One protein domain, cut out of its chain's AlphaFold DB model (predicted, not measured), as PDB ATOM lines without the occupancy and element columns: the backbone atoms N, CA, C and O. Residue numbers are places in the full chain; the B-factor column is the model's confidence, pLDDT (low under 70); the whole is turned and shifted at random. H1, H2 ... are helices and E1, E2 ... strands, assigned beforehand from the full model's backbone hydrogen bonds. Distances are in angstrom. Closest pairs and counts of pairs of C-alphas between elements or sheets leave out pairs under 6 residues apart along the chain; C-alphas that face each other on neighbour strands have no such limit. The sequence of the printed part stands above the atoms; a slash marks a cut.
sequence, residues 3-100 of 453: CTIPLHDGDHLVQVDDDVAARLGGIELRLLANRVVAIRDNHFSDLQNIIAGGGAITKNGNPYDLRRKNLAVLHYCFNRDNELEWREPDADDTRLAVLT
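What this domain is: This is residues 3 to 100 of the 453 residues of an uncharacterized protein of Xenorhabdus szentirmaii DSM 16338 (UniProt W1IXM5). Two small three-stranded sheets, E3 E4 E5 and E6 E7 E8, lie toward opposite ends of an elongated domain, with the short helix H2 between them in the middle. The hairpin E1 and E2 lies at the end with the first sheet, the hairpin E7 and E8 with its turn reaches to the other end, and H3 lies alongside H2. The printed part has 98 residues with three named helices and eight named strands, in the order E1 E2 H1 E3 E4 E5 H2 E6 E7 E8 H3; the pairings are antiparallel and the class is mixed, helices and strands. It is compact, with a radius of gyration of the C-alphas of 13.8 A, and spans 44 by 27 by 25 A.

How they stand to each other: E1, residues 3 to 6, and E2, residues 13 to 17, form an antiparallel hairpin, with N 5 and O 14 2.9 A apart. H1, residues 18 to 21, follows by a tight link. E3, residues 28 to 32, E4, residues 35 to 40, and E5, residues 43 to 46, form a meander, each strand the antiparallel neighbour of the one before; N 30 and O 37 are 3.0 A apart, N 38 and O 45 2.8 A. This sheet is only just strongly twisted, with C-alphas up to 4.1 A off its best plane. H2, residues 47 to 52, only grazes it with residues 47 to 50; the closest C-alphas of E4 and H2 are those of Val 37 and Leu 47, 5.8 A apart. E6, residues 56 to 58, E7, residues 71 to 76, and E8, residues 84 to 87, form a second meander, with N 57 and O 72 2.9 A apart and N 75 and O 85 2.8 A. E7 is staggered, pairing with E6 over residues 71 to 73 and with E8 over 73 to 76. H2 is on this sheet at a height of 7.9 A. H3, residues 93 to 99, touches H2, closest at the C-alphas of Ile 50 and Arg 95, 5.6 A apart, at a shallow tilt of 10 degrees, opposite ways. Every O i to N i+4 pair is within hydrogen-bond range in H2; H3 has 0 of 3, but 4 of 4 O i to N i+3 pairs, and H1 is too short for an i+4 pair.

Where its parts are: E1 begins at C-alpha 3, (202.975, 163.846, 153.866). E4 is 15.6 A long and E7 16.7 A. H3 is 10.8 A long and ends at C-alpha 99, (188.404, 168.625, 147.787).

The domain as a whole: The two C-alphas farthest apart, those of Gly 10 and Asn 79, are 45.3 A apart. The printed part has no cut, and the link E6 to E7, 12 residues, is long. Mean pLDDT of the printed part is 88.7; residues 10 and 81 are under 70.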
ATOM      1  N   CYS A   3     202.906 162.430 153.526       89.56
ATOM      2  CA  CYS A   3     202.975 163.846 153.866       89.56
ATOM      3  C   CYS A   3     202.404 164.099 155.265       89.56
ATOM      4  O   CYS A   3     201.465 163.434 155.702       89.56
ATOM      5  N   THR A   4     202.964 165.091 155.954       90.88
ATOM      6  CA  THR A   4     202.454 165.625 157.223       90.88
ATOM      7  C   THR A   4     201.945 167.041 157.003       90.88
ATOM      8  O   THR A   4     202.705 167.884 156.527       90.88
ATOM      9  N   ILE A   5     200.692 167.305 157.361       91.12
ATOM     10  CA  ILE A   5     200.031 168.602 157.174       91.12
ATOM     11  C   ILE A   5     199.592 169.122 158.548       91.12
ATOM     12  O   ILE A   5     199.015 168.348 159.315       91.12
ATOM     13  N   PRO A   6     199.864 170.388 158.903       89.75
ATOM     14  CA  PRO A   6     199.420 170.940 160.176       89.75
ATOM     15  C   PRO A   6     197.900 171.112 160.220       89.75
ATOM     16  O   PRO A   6     197.283 171.504 159.229       89.75
ATOM     17  N   LEU A   7     197.308 170.855 161.387       89.12
ATOM     18  CA  LEU A   7     195.972 171.359 161.695       89.12
ATOM     19  C   LEU A   7     196.031 172.865 161.961       89.12
ATOM     20  O   LEU A   7     197.017 173.365 162.504       89.12
ATOM     21  N   HIS A   8     194.954 173.576 161.632       83.25
ATOM     22  CA  HIS A   8     194.804 175.004 161.905       83.25
ATOM     23  C   HIS A   8     194.939 175.319 163.399       83.25
ATOM     24  O   HIS A   8     195.502 176.343 163.773       83.25
ATOM     25  N   ASP A   9     194.489 174.407 164.262       72.75
ATOM     26  CA  ASP A   9     194.552 174.593 165.712       72.75
ATOM     27  C   ASP A   9     195.989 174.480 166.273       72.75
ATOM     28  O   ASP A   9     196.197 174.744 167.452       72.75
ATOM     29  N   GLY A  10     196.985 174.155 165.433       60.72
ATOM     30  CA  GLY A  10     198.420 174.336 165.701       60.72
ATOM     31  C   GLY A  10     199.120 173.205 166.457       60.72
ATOM     32  O   GLY A  10     200.341 173.084 166.368       60.72
ATOM     33  N   ASP A  11     198.371 172.339 167.137       71.31
ATOM     34  CA  ASP A  11     198.957 171.394 168.098       71.31
ATOM     35  C   ASP A  11     199.278 170.006 167.515       71.31
ATOM     36  O   ASP A  11     199.962 169.203 168.148       71.31
ATOM     37  N   HIS A  12     198.806 169.700 166.302       86.44
ATOM     38  CA  HIS A  12     198.909 168.357 165.726       86.44
ATOM     39  C   HIS A  12     199.173 168.371 164.217       86.44
ATOM     40  O   HIS A  12     198.777 169.286 163.490       86.44
ATOM     41  N   LEU A  13     199.824 167.306 163.742       91.75
ATOM     42  CA  LEU A  13     200.082 167.048 162.326       91.75
ATOM     43  C   LEU A  13     199.265 165.843 161.865       91.75
ATOM     44  O   LEU A  13     199.344 164.773 162.468       91.75
ATOM     45  N   VAL A  14     198.547 165.996 160.757       94.00
ATOM     46  CA  VAL A  14     197.823 164.908 160.096       94.00
ATOM     47  C   VAL A  14     198.732 164.236 159.076       94.00
ATOM     48  O   VAL A  14     199.373 164.904 158.264       94.00
ATOM     49  N   GLN A  15     198.782 162.908 159.109       95.75
ATOM     50  CA  GLN A  15     199.479 162.077 158.136       95.75
ATOM     51  C   GLN A  15     198.506 161.599 157.062       95.75
ATOM     52  O   GLN A  15     197.519 160.936 157.372       95.75
ATOM     53  N   VAL A  16     198.820 161.877 155.801       94.88
ATOM     54  CA  VAL A  16     198.057 161.432 154.624       94.88
ATOM     55  C   VAL A  16     199.006 160.896 153.550       94.88
ATOM     56  O   VAL A  16     200.215 161.144 153.590       94.88
ATOM     57  N   ASP A  17     198.466 160.145 152.593       93.69
ATOM     58  CA  ASP A  17     199.191 159.783 151.371       93.69
ATOM     59  C   ASP A  17     199.366 161.017 150.455       93.69
ATOM     60  O   ASP A  17     198.558 161.950 150.485       93.69
ATOM     61  N   ASP A  18     200.432 161.044 149.649       91.44
ATOM     62  CA  ASP A  18     200.820 162.209 148.830       91.44
ATOM     63  C   ASP A  18     199.723 162.693 147.867       91.44
ATOM     64  O   ASP A  18     199.575 163.893 147.631       91.44
ATOM     65  N   ASP A  19     198.948 161.769 147.297       89.75
ATOM     66  CA  ASP A  19     197.864 162.082 146.367       89.75
ATOM     67  C   ASP A  19     196.719 162.832 147.060       89.75
ATOM     68  O   ASP A  19     196.133 163.743 146.475       89.75
ATOM     69  N   VAL A  20     196.453 162.503 148.327       91.06
ATOM     70  CA  VAL A  20     195.502 163.228 149.175       91.06
ATOM     71  C   VAL A  20     196.085 164.590 149.535       91.06
ATOM     72  O   VAL A  20     195.409 165.604 149.370       91.06
ATOM     73  N   ALA A  21     197.354 164.642 149.954       91.12
ATOM     74  CA  ALA A  21     198.031 165.894 150.295       91.12
ATOM     75  C   ALA A  21     197.999 166.910 149.144       91.12
ATOM     76  O   ALA A  21     197.729 168.092 149.364       91.12
ATOM     77  N   ALA A  22     198.180 166.446 147.906       89.62
ATOM     78  CA  ALA A  22     198.113 167.275 146.705       89.62
ATOM     79  C   ALA A  22     196.738 167.937 146.479       89.62
ATOM     80  O   ALA A  22     196.653 168.944 145.775       89.62
ATOM     81  N   ARG A  23     195.657 167.405 147.070       89.06
ATOM     82  CA  ARG A  23     194.291 167.955 146.981       89.06
ATOM     83  C   ARG A  23     193.942 168.917 148.118       89.06
ATOM     84  O   ARG A  23     192.947 169.624 148.013       89.06
ATOM     85  N   LEU A  24     194.751 168.966 149.176       89.06
ATOM     86  CA  LEU A  24     194.480 169.750 150.388       89.06
ATOM     87  C   LEU A  24     195.059 171.175 150.349       89.06
ATOM     88  O   LEU A  24     194.975 171.905 151.335       89.06
ATOM     89  N   GLY A  25     195.629 171.604 149.219       83.19
ATOM     90  CA  GLY A  25     196.158 172.959 149.059       83.19
ATOM     91  C   GLY A  25     195.107 174.035 149.362       83.19
ATOM     92  O   GLY A  25     194.048 174.075 148.732       83.19
ATOM     93  N   GLY A  26     195.405 174.908 150.331       79.44
ATOM     94  CA  GLY A  26     194.519 176.000 150.749       79.44
ATOM     95  C   GLY A  26     193.246 175.553 151.479       79.44
ATOM     96  O   GLY A  26     192.300 176.329 151.543       79.44
ATOM     97  N   ILE A  27     193.189 174.312 151.974       87.88
ATOM     98  CA  ILE A  27     192.098 173.821 152.824       87.88
ATOM     99  C   ILE A  27     192.517 173.933 154.282       87.88
ATOM    100  O   ILE A  27     193.614 173.518 154.656       87.88
ATOM    101  N   GLU A  28     191.622 174.462 155.104       88.94
ATOM    102  CA  GLU A  28     191.811 174.494 156.542       88.94
ATOM    103  C   GLU A  28     191.467 173.121 157.129       88.94
ATOM    104  O   GLU A  28     190.403 172.567 156.852       88.94
ATOM    105  N   LEU A  29     192.374 172.540 157.913       92.94
ATOM    106  CA  LEU A  29     192.150 171.252 158.569       92.94
ATOM    107  C   LEU A  29     191.954 171.461 160.063       92.94
ATOM    108  O   LEU A  29     192.789 172.096 160.706       92.94
ATOM    109  N   ARG A  30     190.909 170.864 160.629       92.38
ATOM    110  CA  ARG A  30     190.661 170.861 162.077       92.38
ATOM    111  C   ARG A  30     190.335 169.472 162.576       92.38
ATOM    112  O   ARG A  30     189.866 168.632 161.811       92.38
ATOM    113  N   LEU A  31     190.569 169.231 163.861       92.69
ATOM    114  CA  LEU A  31     190.041 168.047 164.524       92.69
ATOM    115  C   LEU A  31     188.723 168.420 165.205       92.69
ATOM    116  O   LEU A  31     188.730 169.102 166.221       92.69
ATOM    117  N   LEU A  32     187.606 167.939 164.664       92.25
ATOM    118  CA  LEU A  32     186.278 168.126 165.241       92.25
ATOM    119  C   LEU A  32     185.737 166.770 165.684       92.25
ATOM    120  O   LEU A  32     185.612 165.853 164.876       92.25
ATOM    121  N   ALA A  33     185.435 166.635 166.975       92.38
ATOM    122  CA  ALA A  33     184.760 165.469 167.542       92.38
ATOM    123  C   ALA A  33     185.389 164.103 167.179       92.38
ATOM    124  O   ALA A  33     184.660 163.153 166.899       92.38
ATOM    125  N   ASN A  34     186.730 164.015 167.201       91.31
ATOM    126  CA  ASN A  34     187.589 162.893 166.763       91.31
ATOM    127  C   ASN A  34     187.775 162.687 165.247       91.31
ATOM    128  O   ASN A  34     188.470 161.755 164.832       91.31
ATOM    129  N   ARG A  35     187.209 163.558 164.411       93.81
ATOM    130  CA  ARG A  35     187.345 163.513 162.953       93.81
ATOM    131  C   ARG A  35     188.221 164.656 162.466       93.81
ATOM    132  O   ARG A  35     188.031 165.801 162.860       93.81
ATOM    133  N   VAL A  36     189.172 164.363 161.581       95.00
ATOM    134  CA  VAL A  36     189.855 165.425 160.834       95.00
ATOM    135  C   VAL A  36     188.908 165.914 159.747       95.00
ATOM    136  O   VAL A  36     188.582 165.177 158.812       95.00
ATOM    137  N   VAL A  37     188.474 167.158 159.884       94.25
ATOM    138  CA  VAL A  37     187.540 167.816 158.982       94.25
ATOM    139  C   VAL A  37     188.292 168.844 158.149       94.25
ATOM    140  O   VAL A  37     188.990 169.710 158.676       94.25
ATOM    141  N   ALA A  38     188.148 168.724 156.835       92.69
ATOM    142  CA  ALA A  38     188.510 169.750 155.878       92.69
ATOM    143  C   ALA A  38     187.395 170.799 155.820       92.69
ATOM    144  O   ALA A  38     186.236 170.449 155.585       92.69
ATOM    145  N   ILE A  39     187.757 172.062 156.025       87.62
ATOM    146  CA  ILE A  39     186.850 173.208 156.010       87.62
ATOM    147  C   ILE A  39     187.264 174.134 154.866       87.62
ATOM    148  O   ILE A  39     188.425 174.543 154.752       87.62
ATOM    149  N   ARG A  40     186.306 174.447 153.994       80.81
ATOM    150  CA  ARG A  40     186.444 175.433 152.915       80.81
ATOM    151  C   ARG A  40     185.073 176.029 152.630       80.81
ATOM    152  O   ARG A  40     184.131 175.264 152.469       80.81
ATOM    153  N   ASP A  41     184.968 177.353 152.548       72.06
ATOM    154  CA  ASP A  41     183.720 178.055 152.204       72.06
ATOM    155  C   ASP A  41     182.512 177.580 153.044       72.06
ATOM    156  O   ASP A  41     181.437 177.321 152.514       72.06
ATOM    157  N   ASN A  42     182.717 177.387 154.354       70.62
ATOM    158  CA  ASN A  42     181.721 176.853 155.297       70.62
ATOM    159  C   ASN A  42     181.210 175.419 154.985       70.62
ATOM    160  O   ASN A  42     180.187 174.969 155.500       70.62
ATOM    161  N   HIS A  43     181.927 174.661 154.150       80.50
ATOM    162  CA  HIS A  43     181.667 173.246 153.895       80.50
ATOM    163  C   HIS A  43     182.587 172.340 154.717       80.50
ATOM    164  O   HIS A  43     183.811 172.466 154.670       80.50
ATOM    165  N   PHE A  44     181.979 171.367 155.401       88.25
ATOM    166  CA  PHE A  44     182.641 170.422 156.301       88.25
ATOM    167  C   PHE A  44     182.788 169.051 155.634       88.25
ATOM    168  O   PHE A  44     181.812 168.363 155.325       88.25
ATOM    169  N   SER A  45     184.033 168.637 155.435       91.81
ATOM    170  CA  SER A  45     184.406 167.418 154.720       91.81
ATOM    171  C   SER A  45     185.176 166.465 155.639       91.81
ATOM    172  O   SER A  45     186.334 166.725 155.958       91.81
ATOM    173  N   ASP A  46     184.562 165.353 156.072       94.69
ATOM    174  CA  ASP A  46     185.252 164.322 156.873       94.69
ATOM    175  C   ASP A  46     186.300 163.598 156.014       94.69
ATOM    176  O   ASP A  46     185.961 162.800 155.131       94.69
ATOM    177  N   LEU A  47     187.585 163.858 156.283       94.69
ATOM    178  CA  LEU A  47     188.676 163.294 155.497       94.69
ATOM    179  C   LEU A  47     188.771 161.771 155.613       94.69
ATOM    180  O   LEU A  47     189.132 161.130 154.630       94.69
ATOM    181  N   GLN A  48     188.409 161.168 156.752       94.38
ATOM    182  CA  GLN A  48     188.412 159.704 156.880       94.38
ATOM    183  C   GLN A  48     187.446 159.088 155.870       94.38
ATOM    184  O   GLN A  48     187.818 158.200 155.099       94.38
ATOM    185  N   ASN A  49     186.223 159.615 155.830       93.88
ATOM    186  CA  ASN A  49     185.180 159.129 154.938       93.88
ATOM    187  C   ASN A  49     185.452 159.470 153.464       93.88
ATOM    188  O   ASN A  49     185.109 158.682 152.585       93.88
ATOM    189  N   ILE A  50     186.107 160.594 153.173       93.38
ATOM    190  CA  ILE A  50     186.516 160.942 151.804       93.38
ATOM    191  C   ILE A  50     187.607 159.997 151.287       93.38
ATOM    192  O   ILE A  50     187.540 159.551 150.143       93.38
ATOM    193  N   ILE A  51     188.602 159.672 152.119       93.81
ATOM    194  CA  ILE A  51     189.745 158.850 151.706       93.81
ATOM    195  C   ILE A  51     189.344 157.376 151.578       93.81
ATOM    196  O   ILE A  51     189.681 156.740 150.578       93.81
ATOM    197  N   ALA A  52     188.639 156.832 152.575       93.44
ATOM    198  CA  ALA A  52     188.358 155.397 152.682       93.44
ATOM    199  C   ALA A  52     186.909 155.005 152.339       93.44
ATOM    200  O   ALA A  52     186.668 153.877 151.910       93.44
ATOM    201  N   GLY A  53     185.958 155.934 152.435       92.50
ATOM    202  CA  GLY A  53     184.521 155.693 152.266       92.50
ATOM    203  C   GLY A  53     183.760 155.820 153.579       92.50
ATOM    204  O   GLY A  53     184.359 155.818 154.646       92.50
ATOM    205  N   GLY A  54     182.430 155.935 153.513       91.75
ATOM    206  CA  GLY A  54     181.605 156.089 154.718       91.75
ATOM    207  C   GLY A  54     181.850 154.976 155.746       91.75
ATOM    208  O   GLY A  54     182.084 153.829 155.372       91.75
ATOM    209  N   GLY A  55     181.764 155.259 157.042       93.94
ATOM    210  CA  GLY A  55     182.080 154.286 158.090       93.94
ATOM    211  C   GLY A  55     183.571 153.977 158.205       93.94
ATOM    212  O   GLY A  55     183.927 152.915 158.724       93.94
ATOM    213  N   ALA A  56     184.430 154.863 157.695       95.31
ATOM    214  CA  ALA A  56     185.865 154.752 157.868       95.31
ATOM    215  C   ALA A  56     186.264 154.977 159.330       95.31
ATOM    216  O   ALA A  56     185.706 155.834 160.031       95.31
ATOM    217  N   ILE A  57     187.260 154.204 159.752       95.12
ATOM    218  CA  ILE A  57     187.903 154.255 161.064       95.12
ATOM    219  C   ILE A  57     189.419 154.105 160.917       95.12
ATOM    220  O   ILE A  57     189.913 153.582 159.914       95.12
ATOM    221  N   THR A  58     190.160 154.505 161.946       95.31
ATOM    222  CA  THR A  58     191.607 154.292 162.041       95.31
ATOM    223  C   THR A  58     191.910 152.994 162.797       95.31
ATOM    224  O   THR A  58     191.417 152.762 163.901       95.31
ATOM    225  N   LYS A  59     192.748 152.125 162.218       94.88
ATOM    226  CA  LYS A  59     193.121 150.811 162.781       94.88
ATOM    227  C   LYS A  59     193.838 150.938 164.127       94.88
ATOM    228  O   LYS A  59     193.694 150.076 164.986       94.88
ATOM    229  N   ASN A  60     194.604 152.011 164.310       94.12
ATOM    230  CA  ASN A  60     195.341 152.307 165.541       94.12
ATOM    231  C   ASN A  60     194.606 153.263 166.502       94.12
ATOM    232  O   ASN A  60     195.189 153.645 167.513       94.12
ATOM    233  N   GLY A  61     193.381 153.694 166.179       92.75
ATOM    234  CA  GLY A  61     192.624 154.673 166.967       92.75
ATOM    235  C   GLY A  61     193.187 156.102 166.956       92.75
ATOM    236  O   GLY A  61     192.630 156.970 167.618       92.75
ATOM    237  N   ASN A  62     194.270 156.375 166.220       94.00
ATOM    238  CA  ASN A  62     194.858 157.707 166.114       94.00
ATOM    239  C   ASN A  62     194.131 158.515 165.021       94.00
ATOM    240  O   ASN A  62     194.316 158.203 163.842       94.00
ATOM    241  N   PRO A  63     193.361 159.566 165.360       93.19
ATOM    242  CA  PRO A  63     192.591 160.330 164.378       93.19
ATOM    243  C   PRO A  63     193.471 161.138 163.413       93.19
ATOM    244  O   PRO A  63     193.000 161.545 162.355       93.19
ATOM    245  N   TYR A  64     194.749 161.351 163.738       95.00
ATOM    246  CA  TYR A  64     195.683 162.100 162.898       95.00
ATOM    247  C   TYR A  64     196.384 161.232 161.843       95.00
ATOM    248  O   TYR A  64     197.082 161.765 160.987       95.00
ATOM    249  N   ASP A  65     196.239 159.903 161.879       96.06
ATOM    250  CA  ASP A  65     196.869 158.994 160.915       96.06
ATOM    251  C   ASP A  65     195.860 158.509 159.866       96.06
ATOM    252  O   ASP A  65     195.258 157.442 159.994       96.06
ATOM    253  N   LEU A  66     195.693 159.303 158.809       95.81
ATOM    254  CA  LEU A  66     194.735 159.080 157.722       95.81
ATOM    255  C   LEU A  66     195.353 158.408 156.492       95.81
ATOM    256  O   LEU A  66     194.782 158.438 155.401       95.81
ATOM    257  N   ARG A  67     196.535 157.806 156.633       94.62
ATOM    258  CA  ARG A  67     197.147 157.021 155.553       94.62
ATOM    259  C   ARG A  67     196.238 155.837 155.243       94.62
ATOM    260  O   ARG A  67     195.829 155.142 156.173       94.62
ATOM    261  N   ARG A  68     195.994 155.518 153.967       92.81
ATOM    262  CA  ARG A  68     195.093 154.418 153.562       92.81
ATOM    263  C   ARG A  68     195.427 153.088 154.240       92.81
ATOM    264  O   ARG A  68     194.525 152.367 154.642       92.81
ATOM    265  N   LYS A  69     196.714 152.802 154.478       93.44
ATOM    266  CA  LYS A  69     197.165 151.601 155.216       93.44
ATOM    267  C   LYS A  69     196.628 151.500 156.653       93.44
ATOM    268  O   LYS A  69     196.522 150.395 157.183       93.44
ATOM    269  N   ASN A  70     196.347 152.641 157.285       95.56
ATOM    270  CA  ASN A  70     195.806 152.749 158.636       95.56
ATOM    271  C   ASN A  70     194.279 152.896 158.642       95.56
ATOM    272  O   ASN A  70     193.679 152.818 159.706       95.56
ATOM    273  N   LEU A  71     193.636 153.088 157.491       95.44
ATOM    274  CA  LEU A  71     192.184 153.184 157.410       95.44
ATOM    275  C   LEU A  71     191.564 151.809 157.163       95.44
ATOM    276  O   LEU A  71     192.114 150.974 156.448       95.44
ATOM    277  N   ALA A  72     190.407 151.582 157.772       95.69
ATOM    278  CA  ALA A  72     189.525 150.456 157.490       95.69
ATOM    279  C   ALA A  72     188.093 150.971 157.350       95.69
ATOM    280  O   ALA A  72     187.752 152.019 157.898       95.69
ATOM    281  N   VAL A  73     187.254 150.227 156.636       95.69
ATOM    282  CA  VAL A  73     185.830 150.532 156.489       95.69
ATOM    283  C   VAL A  73     185.021 149.476 157.221       95.69
ATOM    284  O   VAL A  73     185.194 148.277 156.991       95.69
ATOM    285  N   LEU A  74     184.119 149.926 158.090       95.50
ATOM    286  CA  LEU A  74     183.172 149.042 158.754       95.50
ATOM    287  C   LEU A  74     182.063 148.628 157.784       95.50
ATOM    288  O   LEU A  74     181.469 149.454 157.079       95.50
ATOM    289  N   HIS A  75     181.774 147.332 157.765       94.50
ATOM    290  CA  HIS A  75     180.731 146.740 156.947       94.50
ATOM    291  C   HIS A  75     179.724 146.003 157.825       94.50
ATOM    292  O   HIS A  75     180.089 145.173 158.656       94.50
ATOM    293  N   TYR A  76     178.446 146.296 157.606       94.50
ATOM    294  CA  TYR A  76     177.333 145.630 158.264       94.50
ATOM    295  C   TYR A  76     176.627 144.724 157.257       94.50
ATOM    296  O   TYR A  76     176.310 145.147 156.144       94.50
ATOM    297  N   CYS A  77     176.418 143.466 157.630       88.44
ATOM    298  CA  CYS A  77     175.761 142.481 156.783       88.44
ATOM    299  C   CYS A  77     174.313 142.310 157.241       88.44
ATOM    300  O   CYS A  77     174.049 141.849 158.347       88.44
ATOM    301  N   PHE A  78     173.378 142.654 156.363       84.12
ATOM    302  CA  PHE A  78     171.952 142.552 156.643       84.12
ATOM    303  C   PHE A  78     171.537 141.099 156.933       84.12
ATOM    304  O   PHE A  78     171.928 140.188 156.199       84.12
ATOM    305  N   ASN A  79     170.738 140.880 157.983       78.62
ATOM    306  CA  ASN A  79     170.329 139.556 158.482       78.62
ATOM    307  C   ASN A  79     171.476 138.605 158.901       78.62
ATOM    308  O   ASN A  79     171.228 137.407 159.058       78.62
ATOM    309  N   ARG A  80     172.716 139.081 159.064       73.06
ATOM    310  CA  ARG A  80     173.799 138.292 159.678       73.06
ATOM    311  C   ARG A  80     173.883 138.587 161.175       73.06
ATOM    312  O   ARG A  80     173.340 139.588 161.635       73.06
ATOM    313  N   ASP A  81     174.534 137.689 161.916       62.59
ATOM    314  CA  ASP A  81     174.792 137.844 163.353       62.59
ATOM    315  C   ASP A  81     175.362 139.238 163.659       62.59
ATOM    316  O   ASP A  81     176.014 139.826 162.799       62.59
ATOM    317  N   ASN A  82     175.075 139.764 164.858       70.81
ATOM    318  CA  ASN A  82     175.320 141.144 165.318       70.81
ATOM    319  C   ASN A  82     176.814 141.561 165.326       70.81
ATOM    320  O   ASN A  82     177.360 141.934 166.363       70.81
ATOM    321  N   GLU A  83     177.487 141.515 164.184       85.31
ATOM    322  CA  GLU A  83     178.914 141.754 164.024       85.31
ATOM    323  C   GLU A  83     179.176 142.761 162.902       85.31
ATOM    324  O   GLU A  83     178.472 142.826 161.888       85.31
ATOM    325  N   LEU A  84     180.223 143.562 163.094       92.12
ATOM    326  CA  LEU A  84     180.752 144.464 162.081       92.12
ATOM    327  C   LEU A  84     182.041 143.882 161.518       92.12
ATOM    328  O   LEU A  84     183.001 143.632 162.247       92.12
ATOM    329  N   GLU A  85     182.072 143.706 160.204       93.00
ATOM    330  CA  GLU A  85     183.257 143.247 159.494       93.00
ATOM    331  C   GLU A  85     184.161 144.437 159.166       93.00
ATOM    332  O   GLU A  85     183.700 145.501 158.743       93.00
ATOM    333  N   TRP A  86     185.466 144.240 159.317       91.50
ATOM    334  CA  TRP A  86     186.473 145.203 158.889       91.50
ATOM    335  C   TRP A  86     186.906 144.860 157.473       91.50
ATOM    336  O   TRP A  86     187.290 143.721 157.197       91.50
ATOM    337  N   ARG A  87     186.862 145.841 156.576       93.00
ATOM    338  CA  ARG A  87     187.329 145.683 155.197       93.00
ATOM    339  C   ARG A  87     188.377 146.731 154.866       93.00
ATOM    340  O   ARG A  87     188.378 147.830 155.423       93.00
ATOM    341  N   GLU A  88     189.278 146.365 153.961       91.44
ATOM    342  CA  GLU A  88     190.198 147.334 153.376       91.44
ATOM    343  C   GLU A  88     189.398 148.358 152.552       91.44
ATOM    344  O   GLU A  88     188.377 147.999 151.957       91.44
ATOM    345  N   PRO A  89     189.815 149.633 152.546       86.62
ATOM    346  CA  PRO A  89     189.113 150.673 151.814       86.62
ATOM    347  C   PRO A  89     189.219 150.457 150.303       86.62
ATOM    348  O   PRO A  89     190.303 150.191 149.778       86.62
ATOM    349  N   ASP A  90     188.108 150.653 149.595       78.94
ATOM    350  CA  ASP A  90     188.122 150.704 148.135       78.94
ATOM    351  C   ASP A  90     188.882 151.954 147.675       78.94
ATOM    352  O   ASP A  90     188.654 153.060 148.182       78.94
ATOM    353  N   ALA A  91     189.787 151.792 146.708       71.56
ATOM    354  CA  ALA A  91     190.490 152.904 146.080       71.56
ATOM    355  C   ALA A  91     189.554 153.610 145.086       71.56
ATOM    356  O   ALA A  91     189.503 153.262 143.910       71.56
ATOM    357  N   ASP A  92     188.791 154.584 145.581       82.62
ATOM    358  CA  ASP A  92     187.939 155.447 144.765       82.62
ATOM    359  C   ASP A  92     188.398 156.905 144.865       82.62
ATOM    360  O   ASP A  92     187.984 157.666 145.748       82.62
ATOM    361  N   ASP A  93     189.267 157.288 143.931       80.06
ATOM    362  CA  ASP A  93     189.814 158.641 143.842       80.06
ATOM    363  C   ASP A  93     188.763 159.677 143.417       80.06
ATOM    364  O   ASP A  93     188.991 160.879 143.574       80.06
ATOM    365  N   THR A  94     187.588 159.256 142.928       86.00
ATOM    366  CA  THR A  94     186.512 160.197 142.585       86.00
ATOM    367  C   THR A  94     185.962 160.901 143.825       86.00
ATOM    368  O   THR A  94     185.526 162.047 143.731       86.00
ATOM    369  N   ARG A  95     186.080 160.290 145.013       88.44
ATOM    370  CA  ARG A  95     185.693 160.915 146.290       88.44
ATOM    371  C   ARG A  95     186.540 162.138 146.623       88.44
ATOM    372  O   ARG A  95     186.022 163.103 147.177       88.44
ATOM    373  N   LEU A  96     187.815 162.146 146.227       87.00
ATOM    374  CA  LEU A  96     188.710 163.291 146.426       87.00
ATOM    375  C   LEU A  96     188.326 164.497 145.557       87.00
ATOM    376  O   LEU A  96     188.814 165.602 145.800       87.00
ATOM    377  N   ALA A  97     187.433 164.328 144.574       86.12
ATOM    378  CA  ALA A  97     186.951 165.432 143.751       86.12
ATOM    379  C   ALA A  97     186.265 166.524 144.589       86.12
ATOM    380  O   ALA A  97     186.387 167.694 144.237       86.12
ATOM    381  N   VAL A  98     185.648 166.176 145.728       84.00
ATOM    382  CA  VAL A  98     185.028 167.150 146.651       84.00
ATOM    383  C   VAL A  98     186.037 168.144 147.241       84.00
ATOM    384  O   VAL A  98     185.676 169.258 147.600       84.00
ATOM    385  N   LEU A  99     187.319 167.767 147.303       83.69
ATOM    386  CA  LEU A  99     188.404 168.625 147.787       83.69
ATOM    387  C   LEU A  99     188.968 169.527 146.677       83.69
ATOM    388  O   LEU A  99     189.738 170.454 146.946       83.69
ATOM    389  N   THR A 100     188.605 169.275 145.417       76.62
ATOM    390  CA  THR A 100     189.093 170.075 144.291       76.62
ATOM    391  C   THR A 100     188.474 171.474 144.363       76.62
ATOM    392  O   THR A 100     187.265 171.582 144.554       76.62
TER     393      THR A 100